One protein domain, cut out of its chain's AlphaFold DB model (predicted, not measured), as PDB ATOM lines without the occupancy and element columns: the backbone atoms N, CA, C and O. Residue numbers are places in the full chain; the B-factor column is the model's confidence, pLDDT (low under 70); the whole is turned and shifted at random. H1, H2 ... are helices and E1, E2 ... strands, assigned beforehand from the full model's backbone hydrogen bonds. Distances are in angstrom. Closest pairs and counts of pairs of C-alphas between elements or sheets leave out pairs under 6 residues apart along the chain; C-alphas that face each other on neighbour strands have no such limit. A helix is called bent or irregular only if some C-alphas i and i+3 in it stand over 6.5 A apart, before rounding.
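AT A GLANCE: This is residues 15 to 184 of the 504 residues of an uncharacterized protein of Fonsecaea nubica (UniProt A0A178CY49). A strongly twisted sheet of six strands curls round the long helix H2, and H3a, the first arm of a second long helix, packs on the sheet's opposite face. The second arm, H3b, reaches past the sheet and meets the last residues of H2 and the short helix H1. The printed part has 170 residues with three named helices and six named strands, which follow along the chain as E1, H1, E2, E3, H2, E4, E5, E6 and H3; in the branched sheet E3 and E4 are parallel, while E1 and E3, E2 and E3, E4 and E5, and E5 and E6 are antiparallel neighbours, and the class is mixed, helices and strands. The whole is compact, with a radius of gyration of the C-alphas of 16.8 A and spans of 57 by 39 by 26 A.

HOW THE PARTS SIT: E3, residues 53 to 64, has three neighbours and bends by 116 degrees at residue 57. E1, residues 15 to 19, is antiparallel on one side of it, with N 18 and O 56 within hydrogen-bond range at 2.8 A. On the other side are E2, residues 36 to 41, antiparallel in a hairpin with E3, N 37 to O 55 2.9 A, and E4, residues 109 to 115, parallel, N 113 to O 61 2.7 A. E4, E5, residues 119 to 127, and E6, residues 133 to 142, form a meander, each strand the antiparallel neighbour of the one before, by two hairpins; N 123 to O 112 and N 141 to O 120 are each 2.8 A. H2, residues 72 to 98, is on the sheet, and its closest C-alphas to E4 are Cys 80 and Ser 112, 5.4 A. E3, H2 and E4 are a strand-helix-strand unit, parallel neighbours with a helix between, its crossover right-handed. H3, residues 146 to 183, was assigned as one helix by its hydrogen bonds but is bent, with C-alphas 165 and 168 6.6 A apart; H3a is residues 146 to 165 and H3b 168 to 183. H3a, on the opposite face from H2, has a height over the sheet of 8.7 A and runs along the strands, at 23 degrees to E3 on the local plane. H3b, residues 171 to 178 alone, touches H2, residues 94 to 98 alone, closest at the C-alphas of Ala 98 and Ala 174, 5.2 A. With residues 172 to 179 alone H3b touches H1, residues 25 to 30, closest at the C-alphas of Glu 27 and Leu 175, 6.2 A. Every O i to N i+4 pair is within hydrogen-bond range in H2, H3a and H3b; H1 has 1 of 2.

IN THESE COORDINATES: E1 begins at C-alpha 15, (532.175, 257.206, 436.732). H2 is 39.2 A long, H3a 28.2 A, E6 27.6 A and E5 26.8 A. H3b ends at C-alpha 183, (500.227, 251.303, 445.093).

THE WHOLE: The farthest C-alphas, Lys 69 and Thr 184, are 57.4 A apart. The printed part has no cut; the link E2 to E3 is long. pLDDT is under 70 at residues 39 to 52, 66 to 70 and 184.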
ATOM      1  N   SER A  15     533.364 257.937 437.181       84.75
ATOM      2  CA  SER A  15     532.175 257.206 436.732       84.75
ATOM      3  C   SER A  15     531.166 258.098 436.017       84.75
ATOM      4  O   SER A  15     531.042 259.304 436.257       84.75
ATOM      5  N   CYS A  16     530.446 257.475 435.089       87.38
ATOM      6  CA  CYS A  16     529.365 258.070 434.327       87.38
ATOM      7  C   CYS A  16     528.071 257.300 434.589       87.38
ATOM      8  O   CYS A  16     528.026 256.070 434.670       87.38
ATOM      9  N   GLY A  17     527.008 258.073 434.726       89.94
ATOM     10  CA  GLY A  17     525.691 257.669 435.182       89.94
ATOM     11  C   GLY A  17     524.769 258.875 435.093       89.94
ATOM     12  O   GLY A  17     525.103 259.883 434.466       89.94
ATOM     13  N   PHE A  18     523.619 258.797 435.738       91.38
ATOM     14  CA  PHE A  18     522.613 259.844 435.667       91.38
ATOM     15  C   PHE A  18     522.686 260.756 436.890       91.38
ATOM     16  O   PHE A  18     522.830 260.300 438.026       91.38
ATOM     17  N   ALA A  19     522.568 262.062 436.663       88.81
ATOM     18  CA  ALA A  19     522.390 263.025 437.742       88.81
ATOM     19  C   ALA A  19     520.989 262.876 438.358       88.81
ATOM     20  O   ALA A  19     520.054 262.475 437.670       88.81
ATOM     21  N   GLY A  20     520.810 263.282 439.619       87.31
ATOM     22  CA  GLY A  20     519.490 263.254 440.270       87.31
ATOM     23  C   GLY A  20     518.414 264.029 439.502       87.31
ATOM     24  O   GLY A  20     517.273 263.599 439.452       87.31
ATOM     25  N   LEU A  21     518.798 265.105 438.803       89.31
ATOM     26  CA  LEU A  21     517.911 265.899 437.940       89.31
ATOM     27  C   LEU A  21     517.371 265.131 436.721       89.31
ATOM     28  O   LEU A  21     516.418 265.584 436.095       89.31
ATOM     29  N   ALA A  22     517.975 263.996 436.359       90.75
ATOM     30  CA  ALA A  22     517.441 263.125 435.318       90.75
ATOM     31  C   ALA A  22     516.174 262.385 435.783       90.75
ATOM     32  O   ALA A  22     515.445 261.850 434.946       90.75
ATOM     33  N   PHE A  23     515.903 262.366 437.092       93.50
ATOM     34  CA  PHE A  23     514.770 261.691 437.710       93.50
ATOM     35  C   PHE A  23     513.796 262.694 438.332       93.50
ATOM     36  O   PHE A  23     514.189 263.742 438.842       93.50
ATOM     37  N   ALA A  24     512.510 262.360 438.303       94.56
ATOM     38  CA  ALA A  24     511.506 263.037 439.109       94.56
ATOM     39  C   ALA A  24     511.697 262.687 440.594       94.56
ATOM     40  O   ALA A  24     512.238 261.634 440.932       94.56
ATOM     41  N   THR A  25     511.211 263.539 441.497       92.94
ATOM     42  CA  THR A  25     511.286 263.296 442.950       92.94
ATOM     43  C   THR A  25     510.665 261.951 443.334       92.94
ATOM     44  O   THR A  25     511.263 261.190 444.082       92.94
ATOM     45  N   GLU A  26     509.527 261.617 442.729       93.06
ATOM     46  CA  GLU A  26     508.811 260.350 442.928       93.06
ATOM     47  C   GLU A  26     509.632 259.140 442.438       93.06
ATOM     48  O   GLU A  26     509.624 258.081 443.061       93.06
ATOM     49  N   GLU A  27     510.391 259.295 441.345       93.31
ATOM     50  CA  GLU A  27     511.287 258.247 440.836       93.31
ATOM     51  C   GLU A  27     512.465 258.015 441.799       93.31
ATOM     52  O   GLU A  27     512.877 256.872 441.998       93.31
ATOM     53  N   LEU A  28     512.992 259.081 442.418       91.50
ATOM     54  CA  LEU A  28     514.095 259.005 443.383       91.50
ATOM     55  C   LEU A  28     513.691 258.333 444.703       91.50
ATOM     56  O   LEU A  28     514.519 257.659 445.306       91.50
ATOM     57  N   GLU A  29     512.440 258.476 445.141       91.25
ATOM     58  CA  GLU A  29     511.938 257.836 446.369       91.25
ATOM     59  C   GLU A  29     511.859 256.308 446.245       91.25
ATOM     60  O   GLU A  29     512.139 255.584 447.202       91.25
ATOM     61  N   VAL A  30     511.528 255.810 445.050       92.69
ATOM     62  CA  VAL A  30     511.428 254.370 444.758       92.69
ATOM     63  C   VAL A  30     512.782 253.785 444.335       92.69
ATOM     64  O   VAL A  30     512.962 252.560 444.322       92.69
ATOM     65  N   LEU A  31     513.756 254.638 443.992       90.62
ATOM     66  CA  LEU A  31     515.055 254.221 443.483       90.62
ATOM     67  C   LEU A  31     515.814 253.377 444.524       90.62
ATOM     68  O   LEU A  31     516.126 253.841 445.621       90.62
ATOM     69  N   PRO A  32     516.158 252.118 444.197       90.38
ATOM     70  CA  PRO A  32     516.920 251.283 445.109       90.38
ATOM     71  C   PRO A  32     518.283 251.883 445.465       90.38
ATOM     72  O   PRO A  32     519.061 252.236 444.582       90.38
ATOM     73  N   SER A  33     518.638 251.869 446.750       88.19
ATOM     74  CA  SER A  33     519.887 252.466 447.257       88.19
ATOM     75  C   SER A  33     521.175 251.870 446.669       88.19
ATOM     76  O   SER A  33     522.244 252.433 446.849       88.19
ATOM     77  N   TRP A  34     521.113 250.698 446.027       85.94
ATOM     78  CA  TRP A  34     522.257 250.088 445.338       85.94
ATOM     79  C   TRP A  34     522.433 250.578 443.898       85.94
ATOM     80  O   TRP A  34     523.365 250.147 443.240       85.94
ATOM     81  N   LEU A  35     521.531 251.409 443.378       87.00
ATOM     82  CA  LEU A  35     521.739 252.134 442.122       87.00
ATOM     83  C   LEU A  35     522.314 253.524 442.367       87.00
ATOM     84  O   LEU A  35     522.754 254.166 441.422       87.00
ATOM     85  N   GLU A  36     522.326 253.985 443.611       86.62
ATOM     86  CA  GLU A  36     522.972 255.227 444.000       86.62
ATOM     87  C   GLU A  36     524.417 254.936 444.421       86.62
ATOM     88  O   GLU A  36     524.672 254.240 445.407       86.62
ATOM     89  N   ILE A  37     525.377 255.486 443.679       80.38
ATOM     90  CA  ILE A  37     526.761 255.599 444.133       80.38
ATOM     91  C   ILE A  37     527.042 257.065 444.412       80.38
ATOM     92  O   ILE A  37     526.759 257.940 443.607       80.38
ATOM     93  N   THR A  38     527.681 257.352 445.535       71.50
ATOM     94  CA  THR A  38     528.376 258.627 445.692       71.50
ATOM     95  C   THR A  38     529.793 258.466 445.146       71.50
ATOM     96  O   THR A  38     530.583 257.721 445.737       71.50
ATOM     97  N   ASP A  39     530.107 259.140 444.045       64.94
ATOM     98  CA  ASP A  39     531.413 259.049 443.388       64.94
ATOM     99  C   ASP A  39     531.818 260.381 442.733       64.94
ATOM    100  O   ASP A  39     531.142 261.404 442.877       64.94
ATOM    101  N   THR A  40     532.968 260.389 442.068       61.84
ATOM    102  CA  THR A  40     533.441 261.505 441.254       61.84
ATOM    103  C   THR A  40     532.772 261.441 439.881       61.84
ATOM    104  O   THR A  40     533.080 260.568 439.071       61.84
ATOM    105  N   ILE A  41     531.838 262.360 439.630       60.53
ATOM    106  CA  ILE A  41     531.022 262.368 438.407       60.53
ATOM    107  C   ILE A  41     531.738 263.140 437.302       60.53
ATOM    108  O   ILE A  41     532.271 264.214 437.562       60.53
ATOM    109  N   VAL A  42     531.670 262.666 436.057       60.53
ATOM    110  CA  VAL A  42     531.979 263.503 434.883       60.53
ATOM    111  C   VAL A  42     530.714 264.092 434.299       60.53
ATOM    112  O   VAL A  42     529.864 263.370 433.783       60.53
ATOM    113  N   GLN A  43     530.600 265.418 434.336       61.75
ATOM    114  CA  GLN A  43     529.579 266.135 433.579       61.75
ATOM    115  C   GLN A  43     530.174 266.586 432.245       61.75
ATOM    116  O   GLN A  43     530.771 267.661 432.178       61.75
ATOM    117  N   PHE A  44     530.011 265.776 431.195       62.41
ATOM    118  CA  PHE A  44     530.555 266.072 429.861       62.41
ATOM    119  C   PHE A  44     530.082 267.432 429.333       62.41
ATOM    120  O   PHE A  44     530.900 268.224 428.876       62.41
ATOM    121  N   ASP A  45     528.801 267.754 429.513       55.38
ATOM    122  CA  ASP A  45     528.186 268.993 429.016       55.38
ATOM    123  C   ASP A  45     528.792 270.261 429.635       55.38
ATOM    124  O   ASP A  45     528.778 271.332 429.032       55.38
ATOM    125  N   ARG A  46     529.287 270.153 430.875       56.28
ATOM    126  CA  ARG A  46     529.820 271.285 431.647       56.28
ATOM    127  C   ARG A  46     531.339 271.267 431.760       56.28
ATOM    128  O   ARG A  46     531.916 272.273 432.160       56.28
ATOM    129  N   GLY A  47     531.979 270.137 431.466       53.84
ATOM    130  CA  GLY A  47     533.404 269.924 431.709       53.84
ATOM    131  C   GLY A  47     533.790 269.972 433.193       53.84
ATOM    132  O   GLY A  47     534.940 270.262 433.511       53.84
ATOM    133  N   ILE A  48     532.844 269.739 434.113       54.47
ATOM    134  CA  ILE A  48     533.078 269.815 435.564       54.47
ATOM    135  C   ILE A  48     533.097 268.406 436.156       54.47
ATOM    136  O   ILE A  48     532.271 267.559 435.807       54.47
ATOM    137  N   VAL A  49     534.021 268.188 437.095       60.59
ATOM    138  CA  VAL A  49     534.171 266.943 437.853       60.59
ATOM    139  C   VAL A  49     533.906 267.216 439.342       60.59
ATOM    140  O   VAL A  49     534.844 267.503 440.089       60.59
ATOM    141  N   PRO A  50     532.637 267.231 439.798       58.78
ATOM    142  CA  PRO A  50     532.336 267.459 441.205       58.78
ATOM    143  C   PRO A  50     532.630 266.195 442.034       58.78
ATOM    144  O   PRO A  50     532.074 265.128 441.749       58.78
ATOM    145  N   PRO A  51     533.467 266.280 443.085       63.28
ATOM    146  CA  PRO A  51     533.660 265.165 444.001       63.28
ATOM    147  C   PRO A  51     532.422 264.976 444.887       63.28
ATOM    148  O   PRO A  51     531.875 265.937 445.425       63.28
ATOM    149  N   GLY A  52     532.012 263.722 445.092       65.50
ATOM    150  CA  GLY A  52     530.998 263.373 446.091       65.50
ATOM    151  C   GLY A  52     529.556 263.700 445.699       65.50
ATOM    152  O   GLY A  52     528.695 263.760 446.574       65.50
ATOM    153  N   ALA A  53     529.283 263.893 444.411       70.31
ATOM    154  CA  ALA A  53     527.919 263.995 443.921       70.31
ATOM    155  C   ALA A  53     527.273 262.596 443.836       70.31
ATOM    156  O   ALA A  53     527.948 261.589 443.606       70.31
ATOM    157  N   ALA A  54     525.959 262.530 444.061       80.69
ATOM    158  CA  ALA A  54     525.199 261.298 443.894       80.69
ATOM    159  C   ALA A  54     525.040 260.991 442.400       80.69
ATOM    160  O   ALA A  54     524.526 261.810 441.632       80.69
ATOM    161  N   LEU A  55     525.516 259.816 442.006       85.44
ATOM    162  CA  LEU A  55     525.421 259.251 440.675       85.44
ATOM    163  C   LEU A  55     524.442 258.082 440.711       85.44
ATOM    164  O   LEU A  55     524.605 257.139 441.487       85.44
ATOM    165  N   TYR A  56     523.437 258.133 439.850       89.06
ATOM    166  CA  TYR A  56     522.382 257.134 439.802       89.06
ATOM    167  C   TYR A  56     522.555 256.232 438.583       89.06
ATOM    168  O   TYR A  56     522.782 256.711 437.474       89.06
ATOM    169  N   SER A  57     522.419 254.924 438.796       89.38
ATOM    170  CA  SER A  57     522.529 253.868 437.787       89.38
ATOM    171  C   SER A  57     523.749 254.048 436.867       89.38
ATOM    172  O   SER A  57     523.581 254.284 435.666       89.38
ATOM    173  N   PRO A  58     524.978 253.968 437.408       90.06
ATOM    174  CA  PRO A  58     526.183 254.111 436.603       90.06
ATOM    175  C   PRO A  58     526.262 253.024 435.534       90.06
ATOM    176  O   PRO A  58     525.850 251.881 435.741       90.06
ATOM    177  N   PHE A  59     526.795 253.408 434.380       93.50
ATOM    178  CA  PHE A  59     526.864 252.558 433.194       93.50
ATOM    179  C   PHE A  59     528.220 252.602 432.492       93.50
ATOM    180  O   PHE A  59     528.449 251.809 431.582       93.50
ATOM    181  N   LEU A  60     529.118 253.499 432.905       94.62
ATOM    182  CA  LEU A  60     530.497 253.555 432.435       94.62
ATOM    183  C   LEU A  60     531.423 253.921 433.600       94.62
ATOM    184  O   LEU A  60     531.184 254.904 434.298       94.62
ATOM    185  N   VAL A  61     532.471 253.127 433.811       92.81
ATOM    186  CA  VAL A  61     533.466 253.328 434.880       92.81
ATOM    187  C   VAL A  61     534.856 253.457 434.271       92.81
ATOM    188  O   VAL A  61     535.227 252.670 433.411       92.81
ATOM    189  N   PHE A  62     535.640 254.425 434.721       91.19
ATOM    190  CA  PHE A  62     537.021 254.632 434.314       91.19
ATOM    191  C   PHE A  62     537.955 254.294 435.463       91.19
ATOM    192  O   PHE A  62     537.842 254.855 436.557       91.19
ATOM    193  N   GLU A  63     538.913 253.428 435.170       91.25
ATOM    194  CA  GLU A  63     539.947 253.011 436.103       91.25
ATOM    195  C   GLU A  63     541.309 253.453 435.566       91.25
ATOM    196  O   GLU A  63     541.744 252.984 434.503       91.25
ATOM    197  N   PRO A  64     541.995 254.372 436.258       86.69
ATOM    198  CA  PRO A  64     543.324 254.786 435.859       86.69
ATOM    199  C   PRO A  64     544.323 253.651 436.098       86.69
ATOM    200  O   PRO A  64     544.282 252.953 437.113       86.69
ATOM    201  N   THR A  65     545.275 253.475 435.185       83.00
ATOM    202  CA  THR A  65     546.345 252.505 435.420       83.00
ATOM    203  C   THR A  65     547.406 253.090 436.365       83.00
ATOM    204  O   THR A  65     548.082 254.074 436.059       83.00
ATOM    205  N   TRP A  66     547.563 252.485 437.547       69.12
ATOM    206  CA  TRP A  66     548.577 252.848 438.547       69.12
ATOM    207  C   TRP A  66     549.609 251.717 438.722       69.12
ATOM    208  O   TRP A  66     549.275 250.544 438.584       69.12
ATOM    209  N   GLY A  67     550.878 252.037 439.032       64.44
ATOM    210  CA  GLY A  67     551.908 251.038 439.412       64.44
ATOM    211  C   GLY A  67     553.133 250.941 438.485       64.44
ATOM    212  O   GLY A  67     553.456 251.896 437.787       64.44
ATOM    213  N   ASN A  68     553.852 249.810 438.472       62.00
ATOM    214  CA  ASN A  68     554.989 249.529 437.565       62.00
ATOM    215  C   ASN A  68     554.511 248.879 436.249       62.00
ATOM    216  O   ASN A  68     553.501 248.182 436.247       62.00
ATOM    217  N   LYS A  69     555.227 249.115 435.134       66.00
ATOM    218  CA  LYS A  69     554.759 248.883 433.745       66.00
ATOM    219  C   LYS A  69     554.102 247.520 433.464       66.00
ATOM    220  O   LYS A  69     553.170 247.490 432.673       66.00
ATOM    221  N   GLU A  70     554.549 246.434 434.093       62.91
ATOM    222  CA  GLU A  70     554.058 245.077 433.796       62.91
ATOM    223  C   GLU A  70     552.684 244.758 434.410       62.91
ATOM    224  O   GLU A  70     551.888 244.081 433.769       62.91
ATOM    225  N   HIS A  71     552.344 245.300 435.586       70.69
ATOM    226  CA  HIS A  71     551.093 244.962 436.297       70.69
ATOM    227  C   HIS A  71     550.006 246.050 436.225       70.69
ATOM    228  O   HIS A  71     548.891 245.850 436.712       70.69
ATOM    229  N   ARG A  72     550.309 247.203 435.608       78.19
ATOM    230  CA  ARG A  72     549.395 248.359 435.498       78.19
ATOM    231  C   ARG A  72     548.062 247.998 434.860       78.19
ATOM    232  O   ARG A  72     547.003 248.298 435.407       78.19
ATOM    233  N   LEU A  73     548.136 247.379 433.685       82.12
ATOM    234  CA  LEU A  73     546.957 247.095 432.880       82.12
ATOM    235  C   LEU A  73     546.107 246.002 433.518       82.12
ATOM    236  O   LEU A  73     544.896 246.137 433.567       82.12
ATOM    237  N   GLU A  74     546.733 244.955 434.046       86.44
ATOM    238  CA  GLU A  74     546.018 243.864 434.705       86.44
ATOM    239  C   GLU A  74     545.259 244.358 435.943       86.44
ATOM    240  O   GLU A  74     544.078 244.060 436.102       86.44
ATOM    241  N   SER A  75     545.897 245.178 436.785       88.00
ATOM    242  CA  SER A  75     545.247 245.743 437.970       88.00
ATOM    243  C   SER A  75     544.065 246.644 437.603       88.00
ATOM    244  O   SER A  75     542.970 246.453 438.133       88.00
ATOM    245  N   ALA A  76     544.250 247.563 436.650       88.69
ATOM    246  CA  ALA A  76     543.172 248.427 436.170       88.69
ATOM    247  C   ALA A  76     542.043 247.629 435.505       88.69
ATOM    248  O   ALA A  76     540.870 247.923 435.722       88.69
ATOM    249  N   ASN A  77     542.376 246.575 434.757       91.31
ATOM    250  CA  ASN A  77     541.396 245.711 434.111       91.31
ATOM    251  C   ASN A  77     540.601 244.885 435.136       91.31
ATOM    252  O   ASN A  77     539.401 244.686 434.970       91.31
ATOM    253  N   ASN A  78     541.234 244.464 436.234       91.69
ATOM    254  CA  ASN A  78     540.546 243.821 437.353       91.69
ATOM    255  C   ASN A  78     539.591 244.792 438.062       91.69
ATOM    256  O   ASN A  78     538.468 244.410 438.381       91.69
ATOM    257  N   GLN A  79     539.990 246.054 438.264       91.38
ATOM    258  CA  GLN A  79     539.080 247.074 438.803       91.38
ATOM    259  C   GLN A  79     537.924 247.362 437.841       91.38
ATOM    260  O   GLN A  79     536.768 247.383 438.254       91.38
ATOM    261  N   CYS A  80     538.209 247.452 436.541       93.12
ATOM    262  CA  CYS A  80     537.205 247.563 435.486       93.12
ATOM    263  C   CYS A  80     536.214 246.394 435.523       93.12
ATOM    264  O   CYS A  80     535.003 246.600 435.436       93.12
ATOM    265  N   ALA A  81     536.706 245.167 435.717       93.56
ATOM    266  CA  ALA A  81     535.866 243.987 435.865       93.56
ATOM    267  C   ALA A  81     534.960 244.082 437.098       93.56
ATOM    268  O   ALA A  81     533.792 243.709 437.007       93.56
ATOM    269  N   ILE A  82     535.456 244.600 438.224       92.75
ATOM    270  CA  ILE A  82     534.663 244.796 439.446       92.75
ATOM    271  C   ILE A  82     533.600 245.882 439.234       92.75
ATOM    272  O   ILE A  82     532.419 245.641 439.495       92.75
ATOM    273  N   GLY A  83     533.998 247.056 438.735       90.62
ATOM    274  CA  GLY A  83     533.104 248.193 438.504       90.62
ATOM    275  C   GLY A  83     532.008 247.870 437.489       90.62
ATOM    276  O   GLY A  83     530.823 248.085 437.754       90.62
ATOM    277  N   GLY A  84     532.378 247.262 436.361       93.50
ATOM    278  CA  GLY A  84     531.431 246.821 435.341       93.50
ATOM    279  C   GLY A  84     530.487 245.723 435.838       93.50
ATOM    280  O   GLY A  84     529.276 245.830 435.638       93.50
ATOM    281  N   ALA A  85     530.992 244.714 436.564       92.69
ATOM    282  CA  ALA A  85     530.152 243.674 437.169       92.69
ATOM    283  C   ALA A  85     529.113 244.261 438.120       92.69
ATOM    284  O   ALA A  85     527.955 243.835 438.121       92.69
ATOM    285  N   TRP A  86     529.510 245.257 438.913       91.50
ATOM    286  CA  TRP A  86     528.604 245.928 439.829       91.50
ATOM    287  C   TRP A  86     527.484 246.667 439.089       91.50
ATOM    288  O   TRP A  86     526.315 246.474 439.423       91.50
ATOM    289  N   CYS A  87     527.817 247.427 438.040       92.81
ATOM    290  CA  CYS A  87     526.834 248.149 437.223       92.81
ATOM    291  C   CYS A  87     525.816 247.187 436.586       92.81
ATOM    292  O   CYS A  87     524.603 247.350 436.741       92.81
ATOM    293  N   VAL A  88     526.304 246.125 435.935       94.25
ATOM    294  CA  VAL A  88     525.452 245.116 435.287       94.25
ATOM    295  C   VAL A  88     524.574 244.396 436.308       94.25
ATOM    296  O   VAL A  88     523.379 244.201 436.076       94.25
ATOM    297  N   ARG A  89     525.127 244.029 437.471       92.25
ATOM    298  CA  ARG A  89     524.367 243.356 438.529       92.25
ATOM    299  C   ARG A  89     523.301 244.263 439.138       92.25
ATOM    300  O   ARG A  89     522.198 243.786 439.406       92.25
ATOM    301  N   ALA A  90     523.592 245.546 439.341       92.00
ATOM    302  CA  ALA A  90     522.626 246.512 439.858       92.00
ATOM    303  C   ALA A  90     521.419 246.653 438.916       92.00
ATOM    304  O   ALA A  90     520.271 246.562 439.369       92.00
ATOM    305  N   LEU A  91     521.671 246.766 437.607       93.12
ATOM    306  CA  LEU A  91     520.636 246.774 436.568       93.12
ATOM    307  C   LEU A  91     519.861 245.456 436.518       93.12
ATOM    308  O   LEU A  91     518.632 245.452 436.488       93.12
ATOM    309  N   GLN A  92     520.552 244.320 436.597       92.25
ATOM    310  CA  GLN A  92     519.904 243.013 436.635       92.25
ATOM    311  C   GLN A  92     518.942 242.883 437.823       92.25
ATOM    312  O   GLN A  92     517.822 242.396 437.670       92.25
ATOM    313  N   MET A  93     519.364 243.323 439.010       92.12
ATOM    314  CA  MET A  93     518.531 243.311 440.211       92.12
ATOM    315  C   MET A  93     517.325 244.243 440.073       92.12
ATOM    316  O   MET A  93     516.228 243.870 440.495       92.12
ATOM    317  N   LEU A  94     517.505 245.418 439.463       93.25
ATOM    318  CA  LEU A  94     516.406 246.329 439.145       93.25
ATOM    319  C   LEU A  94     515.390 245.651 438.224       93.25
ATOM    320  O   LEU A  94     514.201 245.608 438.544       93.25
ATOM    321  N   TYR A  95     515.855 245.061 437.121       92.31
ATOM    322  CA  TYR A  95     514.967 244.450 436.140       92.31
ATOM    323  C   TYR A  95     514.253 243.222 436.714       92.31
ATOM    324  O   TYR A  95     513.039 243.086 436.577       92.31
ATOM    325  N   ALA A  96     514.959 242.364 437.453       90.56
ATOM    326  CA  ALA A  96     514.348 241.224 438.134       90.56
ATOM    327  C   ALA A  96     513.279 241.659 439.152       90.56
ATOM    328  O   ALA A  96     512.272 240.970 439.336       90.56
ATOM    329  N   ARG A  97     513.467 242.809 439.815       91.38
ATOM    330  CA  ARG A  97     512.490 243.354 440.768       91.38
ATOM    331  C   ARG A  97     511.262 243.933 440.058       91.38
ATOM    332  O   ARG A  97     510.146 243.679 440.517       91.38
ATOM    333  N   ALA A  98     511.462 244.666 438.964       92.88
ATOM    334  CA  ALA A  98     510.406 245.352 438.217       92.88
ATOM    335  C   ALA A  98     509.590 244.422 437.295       92.88
ATOM    336  O   ALA A  98     508.393 244.631 437.113       92.88
ATOM    337  N   TRP A  99     510.193 243.349 436.771       90.81
ATOM    338  CA  TRP A  99     509.556 242.382 435.863       90.81
ATOM    339  C   TRP A  99     509.441 240.972 436.466       90.81
ATOM    340  O   TRP A  99     509.576 239.992 435.742       90.81
ATOM    341  N   LYS A 100     509.190 240.815 437.776       84.56
ATOM    342  CA  LYS A 100     509.044 239.479 438.406       84.56
ATOM    343  C   LYS A 100     508.100 238.560 437.600       84.56
ATOM    344  O   LYS A 100     506.894 238.780 437.606       84.56
ATOM    345  N   GLY A 101     508.653 237.532 436.947       72.25
ATOM    346  CA  GLY A 101     507.909 236.555 436.136       72.25
ATOM    347  C   GLY A 101     507.506 237.021 434.728       72.25
ATOM    348  O   GLY A 101     506.901 236.249 433.991       72.25
ATOM    349  N   GLY A 102     507.833 238.258 434.348       77.06
ATOM    350  CA  GLY A 102     507.650 238.788 433.000       77.06
ATOM    351  C   GLY A 102     508.909 238.642 432.144       77.06
ATOM    352  O   GLY A 102     510.005 238.410 432.652       77.06
ATOM    353  N   MET A 103     508.752 238.810 430.830       75.06
ATOM    354  CA  MET A 103     509.888 238.892 429.914       75.06
ATOM    355  C   MET A 103     510.697 240.156 430.234       75.06
ATOM    356  O   MET A 103     510.130 241.252 430.306       75.06
ATOM    357  N   LEU A 104     512.002 239.991 430.467       79.19
ATOM    358  CA  LEU A 104     512.925 241.111 430.630       79.19
ATOM    359  C   LEU A 104     512.916 241.952 429.348       79.19
ATOM    360  O   LEU A 104     512.872 241.365 428.265       79.19
ATOM    361  N   PRO A 105     512.954 243.291 429.456       74.38
ATOM    362  CA  PRO A 105     512.969 244.141 428.276       74.38
ATOM    363  C   PRO A 105     514.222 243.850 427.451       74.38
ATOM    364  O   PRO A 105     514.109 243.558 426.267       74.38
ATOM    365  N   GLU A 106     515.390 243.854 428.101       83.56
ATOM    366  CA  GLU A 106     516.692 243.632 427.477       83.56
ATOM    367  C   GLU A 106     517.733 243.115 428.482       83.56
ATOM    368  O   GLU A 106     517.516 243.120 429.700       83.56
ATOM    369  N   LEU A 107     518.880 242.669 427.958       89.00
ATOM    370  CA  LEU A 107     520.026 242.252 428.759       89.00
ATOM    371  C   LEU A 107     520.709 243.477 429.398       89.00
ATOM    372  O   LEU A 107     520.982 244.454 428.702       89.00
ATOM    373  N   PRO A 108     521.014 243.443 430.707       92.38
ATOM    374  CA  PRO A 108     521.810 244.481 431.350       92.38
ATOM    375  C   PRO A 108     523.208 244.580 430.728       92.38
ATOM    376  O   PRO A 108     523.941 243.588 430.696       92.38
ATOM    377  N   ILE A 109     523.576 245.778 430.273       95.62
ATOM    378  CA  ILE A 109     524.890 246.089 429.699       95.62
ATOM    379  C   ILE A 109     525.500 247.259 430.472       95.62
ATOM    380  O   ILE A 109     524.793 248.192 430.857       95.62
ATOM    381  N   ALA A 110     526.811 247.209 430.688       96.56
ATOM    382  CA  ALA A 110     527.599 248.339 431.166       96.56
ATOM    383  C   ALA A 110     528.965 248.364 430.472       96.56
ATOM    384  O   ALA A 110     529.363 247.402 429.812       96.56
ATOM    385  N   PHE A 111     529.696 249.456 430.659       97.62
ATOM    386  CA  PHE A 111     531.017 249.675 430.090       97.62
ATOM    387  C   PHE A 111     532.034 249.975 431.191       97.62
ATOM    388  O   PHE A 111     531.703 250.498 432.256       97.62
ATOM    389  N   SER A 112     533.297 249.675 430.925       96.69
ATOM    390  CA  SER A 112     534.402 250.203 431.720       96.69
ATOM    391  C   SER A 112     535.578 250.559 430.830       96.69
ATOM    392  O   SER A 112     535.669 250.098 429.693       96.69
ATOM    393  N   CYS A 113     536.479 251.391 431.328       95.81
ATOM    394  CA  CYS A 113     537.649 251.815 430.594       95.81
ATOM    395  C   CYS A 113     538.881 251.818 431.494       95.81
ATOM    396  O   CYS A 113     538.969 252.601 432.437       95.81
ATOM    397  N   SER A 114     539.851 250.961 431.174       93.94
ATOM    398  CA  SER A 114     541.194 251.056 431.745       93.94
ATOM    399  C   SER A 114     541.966 252.110 430.963       93.94
ATOM    400  O   SER A 114     542.171 251.935 429.761       93.94
ATOM    401  N   ILE A 115     542.386 253.195 431.611       90.50
ATOM    402  CA  ILE A 115     542.967 254.357 430.925       90.50
ATOM    403  C   ILE A 115     544.269 254.823 431.571       90.50
ATOM    404  O   ILE A 115     544.421 254.820 432.791       90.50
ATOM    405  N   ASP A 116     545.230 255.239 430.756       87.12
ATOM    406  CA  ASP A 116     546.399 255.990 431.202       87.12
ATOM    407  C   ASP A 116     546.710 257.150 430.249       87.12
ATOM    408  O   ASP A 116     545.856 257.569 429.474       87.12
ATOM    409  N   ASN A 117     547.912 257.723 430.330       83.69
ATOM    410  CA  ASN A 117     548.288 258.854 429.479       83.69
ATOM    411  C   ASN A 117     548.634 258.450 428.034       83.69
ATOM    412  O   ASN A 117     548.839 259.331 427.205       83.69
ATOM    413  N   THR A 118     548.771 257.158 427.724       86.19
ATOM    414  CA  THR A 118     549.211 256.682 426.406       86.19
ATOM    415  C   THR A 118     548.226 255.731 425.746       86.19
ATOM    416  O   THR A 118     548.259 255.595 424.528       86.19
ATOM    417  N   PHE A 119     547.329 255.086 426.484       91.12
ATOM    418  CA  PHE A 119     546.323 254.199 425.927       91.12
ATOM    419  C   PHE A 119     545.026 254.183 426.746       91.12
ATOM    420  O   PHE A 119     544.988 254.495 427.934       91.12
ATOM    421  N   ALA A 120     543.952 253.750 426.093       93.25
ATOM    422  CA  ALA A 120     542.684 253.421 426.734       93.25
ATOM    423  C   ALA A 120     542.183 252.074 426.209       93.25
ATOM    424  O   ALA A 120     542.226 251.824 425.005       93.25
ATOM    425  N   VAL A 121     541.699 251.202 427.089       95.50
ATOM    426  CA  VAL A 121     541.025 249.949 426.727       95.50
ATOM    427  C   VAL A 121     539.588 250.040 427.200       95.50
ATOM    428  O   VAL A 121     539.339 250.129 428.398       95.50
ATOM    429  N   LEU A 122     538.653 250.043 426.256       97.06
ATOM    430  CA  LEU A 122     537.221 250.064 426.523       97.06
ATOM    431  C   LEU A 122     536.702 248.626 426.567       97.06
ATOM    432  O   LEU A 122     536.894 247.875 425.611       97.06
ATOM    433  N   ASN A 123     536.021 248.266 427.645       97.62
ATOM    434  CA  ASN A 123     535.430 246.955 427.876       97.62
ATOM    435  C   ASN A 123     533.900 247.046 427.909       97.62
ATOM    436  O   ASN A 123     533.330 248.025 428.390       97.62
ATOM    437  N   MET A 124     533.243 245.987 427.440       97.75
ATOM    438  CA  MET A 124     531.806 245.764 427.587       97.75
ATOM    439  C   MET A 124     531.551 244.676 428.620       97.75
ATOM    440  O   MET A 124     532.274 243.680 428.674       97.75
ATOM    441  N   HIS A 125     530.487 244.858 429.393       97.50
ATOM    442  CA  HIS A 125     530.066 243.971 430.465       97.50
ATOM    443  C   HIS A 125     528.621 243.552 430.250       97.50
ATOM    444  O   HIS A 125     527.769 244.393 429.965       97.50
ATOM    445  N   TRP A 126     528.338 242.265 430.429       95.88
ATOM    446  CA  TRP A 126     526.983 241.729 430.366       95.88
ATOM    447  C   TRP A 126     526.856 240.473 431.231       95.88
ATOM    448  O   TRP A 126     527.847 239.923 431.717       95.88
ATOM    449  N   ILE A 127     525.621 240.029 431.444       91.44
ATOM    450  CA  ILE A 127     525.328 238.722 432.033       91.44
ATOM    451  C   ILE A 127     524.658 237.880 430.956       91.44
ATOM    452  O   ILE A 127     523.602 238.252 430.445       91.44
ATOM    453  N   ASP A 128     525.287 236.764 430.605       87.25
ATOM    454  CA  ASP A 128     524.746 235.820 429.633       87.25
ATOM    455  C   ASP A 128     523.505 235.097 430.195       87.25
ATOM    456  O   ASP A 128     523.243 235.092 431.403       87.25
ATOM    457  N   HIS A 129     522.732 234.439 429.331       78.12
ATOM    458  CA  HIS A 129     521.519 233.702 429.694       78.12
ATOM    459  C   HIS A 129     521.756 232.667 430.810       78.12
ATOM    460  O   HIS A 129     520.868 232.434 431.632       78.12
ATOM    461  N   GLY A 130     522.973 232.116 430.900       74.00
ATOM    462  CA  GLY A 130     523.419 231.221 431.973       74.00
ATOM    463  C   GLY A 130     523.723 231.894 433.318       74.00
ATOM    464  O   GLY A 130     524.282 231.240 434.192       74.00
ATOM    465  N   GLN A 131     523.399 233.181 433.498       83.25
ATOM    466  CA  GLN A 131     523.753 233.982 434.682       83.25
ATOM    467  C   GLN A 131     525.268 234.126 434.899       83.25
ATOM    468  O   GLN A 131     525.719 234.466 435.994       83.25
ATOM    469  N   VAL A 132     526.053 233.881 433.851       89.44
ATOM    470  CA  VAL A 132     527.505 234.034 433.867       89.44
ATOM    471  C   VAL A 132     527.830 235.477 433.526       89.44
ATOM    472  O   VAL A 132     527.355 236.018 432.529       89.44
ATOM    473  N   TYR A 133     528.632 236.106 434.376       93.62
ATOM    474  CA  TYR A 133     529.163 237.428 434.103       93.62
ATOM    475  C   TYR A 133     530.250 237.351 433.031       93.62
ATOM    476  O   TYR A 133     531.162 236.526 433.116       93.62
ATOM    477  N   CYS A 134     530.168 238.246 432.054       95.44
ATOM    478  CA  CYS A 134     531.112 238.342 430.959       95.44
ATOM    479  C   CYS A 134     531.671 239.763 430.858       95.44
ATOM    480  O   CYS A 134     530.950 240.751 431.012       95.44
ATOM    481  N   MET A 135     532.966 239.841 430.562       96.50
ATOM    482  CA  MET A 135     533.672 241.069 430.219       96.50
ATOM    483  C   MET A 135     534.497 240.811 428.964       96.50
ATOM    484  O   MET A 135     535.204 239.805 428.894       96.50
ATOM    485  N   SER A 136     534.437 241.720 427.995       96.56
ATOM    486  CA  SER A 136     535.262 241.648 426.786       96.56
ATOM    487  C   SER A 136     535.805 243.022 426.414       96.56
ATOM    488  O   SER A 136     535.038 243.989 426.451       96.56
ATOM    489  N   PRO A 137     537.077 243.126 425.988       96.00
ATOM    490  CA  PRO A 137     537.570 244.345 425.368       96.00
ATOM    491  C   PRO A 137     536.817 244.584 424.056       96.00
ATOM    492  O   PRO A 137     536.691 243.683 423.227       96.00
ATOM    493  N   LEU A 138     536.304 245.798 423.882       94.94
ATOM    494  CA  LEU A 138     535.707 246.274 422.636       94.94
ATOM    495  C   LEU A 138     536.766 246.899 421.740       94.94
ATOM    496  O   LEU A 138     536.874 246.566 420.564       94.94
ATOM    497  N   CYS A 139     537.526 247.843 422.293       94.75
ATOM    498  CA  CYS A 139     538.465 248.669 421.546       94.75
ATOM    499  C   CYS A 139     539.666 249.037 422.416       94.75
ATOM    500  O   CYS A 139     539.542 249.225 423.628       94.75
ATOM    501  N   LYS A 140     540.824 249.193 421.771       95.69
ATOM    502  CA  LYS A 140     542.034 249.754 422.372       95.69
ATOM    503  C   LYS A 140     542.466 250.976 421.572       95.69
ATOM    504  O   LYS A 140     542.649 250.890 420.361       95.69
ATOM    505  N   PHE A 141     542.664 252.084 422.265       94.56
ATOM    506  CA  PHE A 141     543.081 253.360 421.702       94.56
ATOM    507  C   PHE A 141     544.497 253.677 422.159       94.56
ATOM    508  O   PHE A 141     544.878 253.362 423.284       94.56
ATOM    509  N   ASP A 142     545.265 254.298 421.274       93.44
ATOM    510  CA  ASP A 142     546.598 254.822 421.562       93.44
ATOM    511  C   ASP A 142     546.445 256.335 421.684       93.44
ATOM    512  O   ASP A 142     546.312 257.029 420.683       93.44
ATOM    513  N   LEU A 143     546.377 256.840 422.911       90.94
ATOM    514  CA  LEU A 143     546.077 258.244 423.191       90.94
ATOM    515  C   LEU A 143     547.241 259.173 422.835       90.94
ATOM    516  O   LEU A 143     547.069 260.386 422.849       90.94
ATOM    517  N   SER A 144     548.408 258.621 422.482       91.12
ATOM    518  CA  SER A 144     549.513 259.409 421.929       91.12
ATOM    519  C   SER A 144     549.278 259.845 420.476       91.12
ATOM    520  O   SER A 144     550.018 260.687 419.969       91.12
ATOM    521  N   LYS A 145     548.263 259.279 419.805       94.94
ATOM    522  CA  LYS A 145     547.891 259.597 418.423       94.94
ATOM    523  C   LYS A 145     546.563 260.342 418.386       94.94
ATOM    524  O   LYS A 145     545.547 259.812 418.839       94.94
ATOM    525  N   ASP A 146     546.550 261.511 417.755       94.69
ATOM    526  CA  ASP A 146     545.372 262.388 417.688       94.69
ATOM    527  C   ASP A 146     544.141 261.706 417.068       94.69
ATOM    528  O   ASP A 146     543.026 261.857 417.574       94.69
ATOM    529  N   ASP A 147     544.326 260.888 416.026       96.56
ATOM    530  CA  ASP A 147     543.232 260.149 415.375       96.56
ATOM    531  C   ASP A 147     542.588 259.119 416.317       96.56
ATOM    532  O   ASP A 147     541.364 258.950 416.365       96.56
ATOM    533  N   HIS A 148     543.416 258.428 417.103       95.50
ATOM    534  CA  HIS A 148     542.962 257.431 418.070       95.50
ATOM    535  C   HIS A 148     542.322 258.106 419.285       95.50
ATOM    536  O   HIS A 148     541.307 257.617 419.777       95.50
ATOM    537  N   PHE A 149     542.875 259.232 419.745       92.19
ATOM    538  CA  PHE A 149     542.283 260.042 420.807       92.19
ATOM    539  C   PHE A 149     540.910 260.588 420.392       92.19
ATOM    540  O   PHE A 149     539.937 260.435 421.126       92.19
ATOM    541  N   SER A 150     540.791 261.122 419.175       93.81
ATOM    542  CA  SER A 150     539.513 261.588 418.619       93.81
ATOM    543  C   SER A 150     538.491 260.451 418.530       93.81
ATOM    544  O   SER A 150     537.344 260.606 418.944       93.81
ATOM    545  N   SER A 151     538.921 259.272 418.071       95.31
ATOM    546  CA  SER A 151     538.073 258.074 418.020       95.31
ATOM    547  C   SER A 151     537.623 257.618 419.412       95.31
ATOM    548  O   SER A 151     536.468 257.236 419.592       95.31
ATOM    549  N   PHE A 152     538.509 257.682 420.407       94.88
ATOM    550  CA  PHE A 152     538.183 257.382 421.800       94.88
ATOM    551  C   PHE A 152     537.098 258.323 422.341       94.88
ATOM    552  O   PHE A 152     536.119 257.854 422.921       94.88
ATOM    553  N   LEU A 153     537.217 259.631 422.093       91.81
ATOM    554  CA  LEU A 153     536.204 260.606 422.508       91.81
ATOM    555  C   LEU A 153     534.839 260.329 421.864       91.81
ATOM    556  O   LEU A 153     533.821 260.396 422.552       91.81
ATOM    557  N   VAL A 154     534.810 259.953 420.580       95.12
ATOM    558  CA  VAL A 154     533.570 259.566 419.883       95.12
ATOM    559  C   VAL A 154     532.919 258.342 420.532       95.12
ATOM    560  O   VAL A 154     531.696 258.309 420.675       95.12
ATOM    561  N   TRP A 155     533.702 257.351 420.964       95.94
ATOM    562  CA  TRP A 155     533.180 256.188 421.686       95.94
ATOM    563  C   TRP A 155     532.572 256.562 423.039       95.94
ATOM    564  O   TRP A 155     531.465 256.121 423.350       95.94
ATOM    565  N   VAL A 156     533.264 257.389 423.826       93.62
ATOM    566  CA  VAL A 156     532.769 257.845 425.135       93.62
ATOM    567  C   VAL A 156     531.474 258.649 424.980       93.62
ATOM    568  O   VAL A 156     530.500 258.376 425.682       93.62
ATOM    569  N   ASP A 157     531.423 259.575 424.021       92.06
ATOM    570  CA  ASP A 157     530.218 260.348 423.698       92.06
ATOM    571  C   ASP A 157     529.067 259.444 423.222       92.06
ATOM    572  O   ASP A 157     527.930 259.584 423.671       92.06
ATOM    573  N   SER A 158     529.357 258.453 422.376       96.25
ATOM    574  CA  SER A 158     528.353 257.498 421.889       96.25
ATOM    575  C   SER A 158     527.769 256.644 423.017       96.25
ATOM    576  O   SER A 158     526.560 256.411 423.040       96.25
ATOM    577  N   ILE A 159     528.591 256.219 423.984       96.00
ATOM    578  CA  ILE A 159     528.124 255.514 425.188       96.00
ATOM    579  C   ILE A 159     527.269 256.439 426.057       96.00
ATOM    580  O   ILE A 159     526.224 256.015 426.548       96.00
ATOM    581  N   GLY A 160     527.671 257.701 426.226       92.75
ATOM    582  CA  GLY A 160     526.874 258.701 426.940       92.75
ATOM    583  C   GLY A 160     525.495 258.896 426.304       92.75
ATOM    584  O   GLY A 160     524.475 258.808 426.990       92.75
ATOM    585  N   LYS A 161     525.454 259.067 424.977       95.31
ATOM    586  CA  LYS A 161     524.212 259.165 424.198       95.31
ATOM    587  C   LYS A 161     523.353 257.919 424.353       95.31
ATOM    588  O   LYS A 161     522.183 258.060 424.685       95.31
ATOM    589  N   TRP A 162     523.929 256.725 424.204       96.12
ATOM    590  CA  TRP A 162     523.229 255.462 424.454       96.12
ATOM    591  C   TRP A 162     522.641 255.406 425.870       96.12
ATOM    592  O   TRP A 162     521.475 255.047 426.041       96.12
ATOM    593  N   GLY A 163     523.403 255.824 426.883       94.75
ATOM    594  CA  GLY A 163     522.936 255.881 428.265       94.75
ATOM    595  C   GLY A 163     521.665 256.721 428.406       94.75
ATOM    596  O   GLY A 163     520.695 256.288 429.022       94.75
ATOM    597  N   VAL A 164     521.626 257.897 427.777       94.00
ATOM    598  CA  VAL A 164     520.475 258.811 427.842       94.00
ATOM    599  C   VAL A 164     519.305 258.347 426.972       94.00
ATOM    600  O   VAL A 164     518.162 258.384 427.422       94.00
ATOM    601  N   THR A 165     519.556 257.926 425.732       95.56
ATOM    602  CA  THR A 165     518.488 257.597 424.776       95.56
ATOM    603  C   THR A 165     517.875 256.228 425.014       95.56
ATOM    604  O   THR A 165     516.744 255.996 424.599       95.56
ATOM    605  N   HIS A 166     518.618 255.316 425.641       94.69
ATOM    606  CA  HIS A 166     518.243 253.909 425.742       94.69
ATOM    607  C   HIS A 166     518.148 253.431 427.187       94.69
ATOM    608  O   HIS A 166     517.074 253.040 427.643       94.69
ATOM    609  N   LEU A 167     519.245 253.515 427.945       95.38
ATOM    610  CA  LEU A 167     519.283 252.968 429.303       95.38
ATOM    611  C   LEU A 167     518.370 253.739 430.270       95.38
ATOM    612  O   LEU A 167     517.626 253.121 431.030       95.38
ATOM    613  N   LEU A 168     518.391 255.074 430.235       95.38
ATOM    614  CA  LEU A 168     517.578 255.907 431.124       95.38
ATOM    615  C   LEU A 168     516.068 255.623 430.984       95.38
ATOM    616  O   LEU A 168     515.434 255.376 432.013       95.38
ATOM    617  N   PRO A 169     515.471 255.576 429.774       95.62
ATOM    618  CA  PRO A 169     514.079 255.153 429.597       95.62
ATOM    619  C   PRO A 169     513.758 253.779 430.193       95.62
ATOM    620  O   PRO A 169     512.694 253.603 430.793       95.62
ATOM    621  N   VAL A 170     514.668 252.808 430.066       94.94
ATOM    622  CA  VAL A 170     514.478 251.462 430.629       94.94
ATOM    623  C   VAL A 170     514.484 251.507 432.157       94.94
ATOM    624  O   VAL A 170     513.604 250.919 432.789       94.94
ATOM    625  N   VAL A 171     515.423 252.245 432.758       95.50
ATOM    626  CA  VAL A 171     515.486 252.448 434.214       95.50
ATOM    627  C   VAL A 171     514.215 253.129 434.716       95.50
ATOM    628  O   VAL A 171     513.596 252.625 435.649       95.50
ATOM    629  N   LYS A 172     513.759 254.208 434.070       96.12
ATOM    630  CA  LYS A 172     512.506 254.891 434.436       96.12
ATOM    631  C   LYS A 172     511.290 253.978 434.330       96.12
ATOM    632  O   LYS A 172     510.497 253.897 435.261       96.12
ATOM    633  N   SER A 173     511.196 253.201 433.252       95.31
ATOM    634  CA  SER A 173     510.132 252.203 433.078       95.31
ATOM    635  C   SER A 173     510.149 251.141 434.183       95.31
ATOM    636  O   SER A 173     509.096 250.659 434.603       95.31
ATOM    637  N   ALA A 174     511.337 250.765 434.668       94.62
ATOM    638  CA  ALA A 174     511.480 249.844 435.788       94.62
ATOM    639  C   ALA A 174     510.971 250.467 437.095       94.62
ATOM    640  O   ALA A 174     510.239 249.809 437.832       94.62
ATOM    641  N   LEU A 175     511.338 251.721 437.371       95.12
ATOM    642  CA  LEU A 175     510.912 252.452 438.567       95.12
ATOM    643  C   LEU A 175     509.395 252.656 438.588       95.12
ATOM    644  O   LEU A 175     508.762 252.362 439.598       95.12
ATOM    645  N   GLU A 176     508.798 253.026 437.456       94.75
ATOM    646  CA  GLU A 176     507.345 253.182 437.330       94.75
ATOM    647  C   GLU A 176     506.603 251.869 437.631       94.75
ATOM    648  O   GLU A 176     505.634 251.832 438.386       94.75
ATOM    649  N   ARG A 177     507.110 250.735 437.127       92.62
ATOM    650  CA  ARG A 177     506.554 249.409 437.452       92.62
ATOM    651  C   ARG A 177     506.672 249.059 438.931       92.62
ATOM    652  O   ARG A 177     505.789 248.388 439.468       92.62
ATOM    653  N   LEU A 178     507.771 249.448 439.574       92.50
ATOM    654  CA  LEU A 178     507.954 249.227 441.008       92.50
ATOM    655  C   LEU A 178     506.962 250.053 441.823       92.50
ATOM    656  O   LEU A 178     506.382 249.507 442.757       92.50
ATOM    657  N   ARG A 179     506.717 251.299 441.414       90.69
ATOM    658  CA  ARG A 179     505.746 252.195 442.038       90.69
ATOM    659  C   ARG A 179     504.316 251.663 441.942       90.69
ATOM    660  O   ARG A 179     503.681 251.453 442.969       90.69
ATOM    661  N   ILE A 180     503.844 251.327 440.736       88.31
ATOM    662  CA  ILE A 180     502.482 250.789 440.521       88.31
ATOM    663  C   ILE A 180     502.228 249.549 441.392       88.31
ATOM    664  O   ILE A 180     501.122 249.324 441.878       88.31
ATOM    665  N   LYS A 181     503.261 248.730 441.599       80.25
ATOM    666  CA  LYS A 181     503.174 247.526 442.424       80.25
ATOM    667  C   LYS A 181     503.046 247.818 443.922       80.25
ATOM    668  O   LYS A 181     502.483 246.997 444.643       80.25
ATOM    669  N   GLU A 182     503.602 248.926 444.389       74.44
ATOM    670  CA  GLU A 182     503.489 249.367 445.779       74.44
ATOM    671  C   GLU A 182     502.119 250.008 446.044       74.44
ATOM    672  O   GLU A 182     501.528 249.765 447.094       74.44
ATOM    673  N   ASP A 183     501.564 250.698 445.042       70.56
ATOM    674  CA  ASP A 183     500.227 251.303 445.093       70.56
ATOM    675  C   ASP A 183     499.081 250.286 444.947       70.56
ATOM    676  O   ASP A 183     497.954 250.541 445.383       70.56
ATOM    677  N   THR A 184     499.326 249.109 444.356       61.97
ATOM    678  CA  THR A 184     498.323 248.040 444.371       61.97
ATOM    679  C   THR A 184     498.154 247.499 445.793       61.97
ATOM    680  O   THR A 184     499.120 246.963 446.343       61.97
TER     681      THR A 184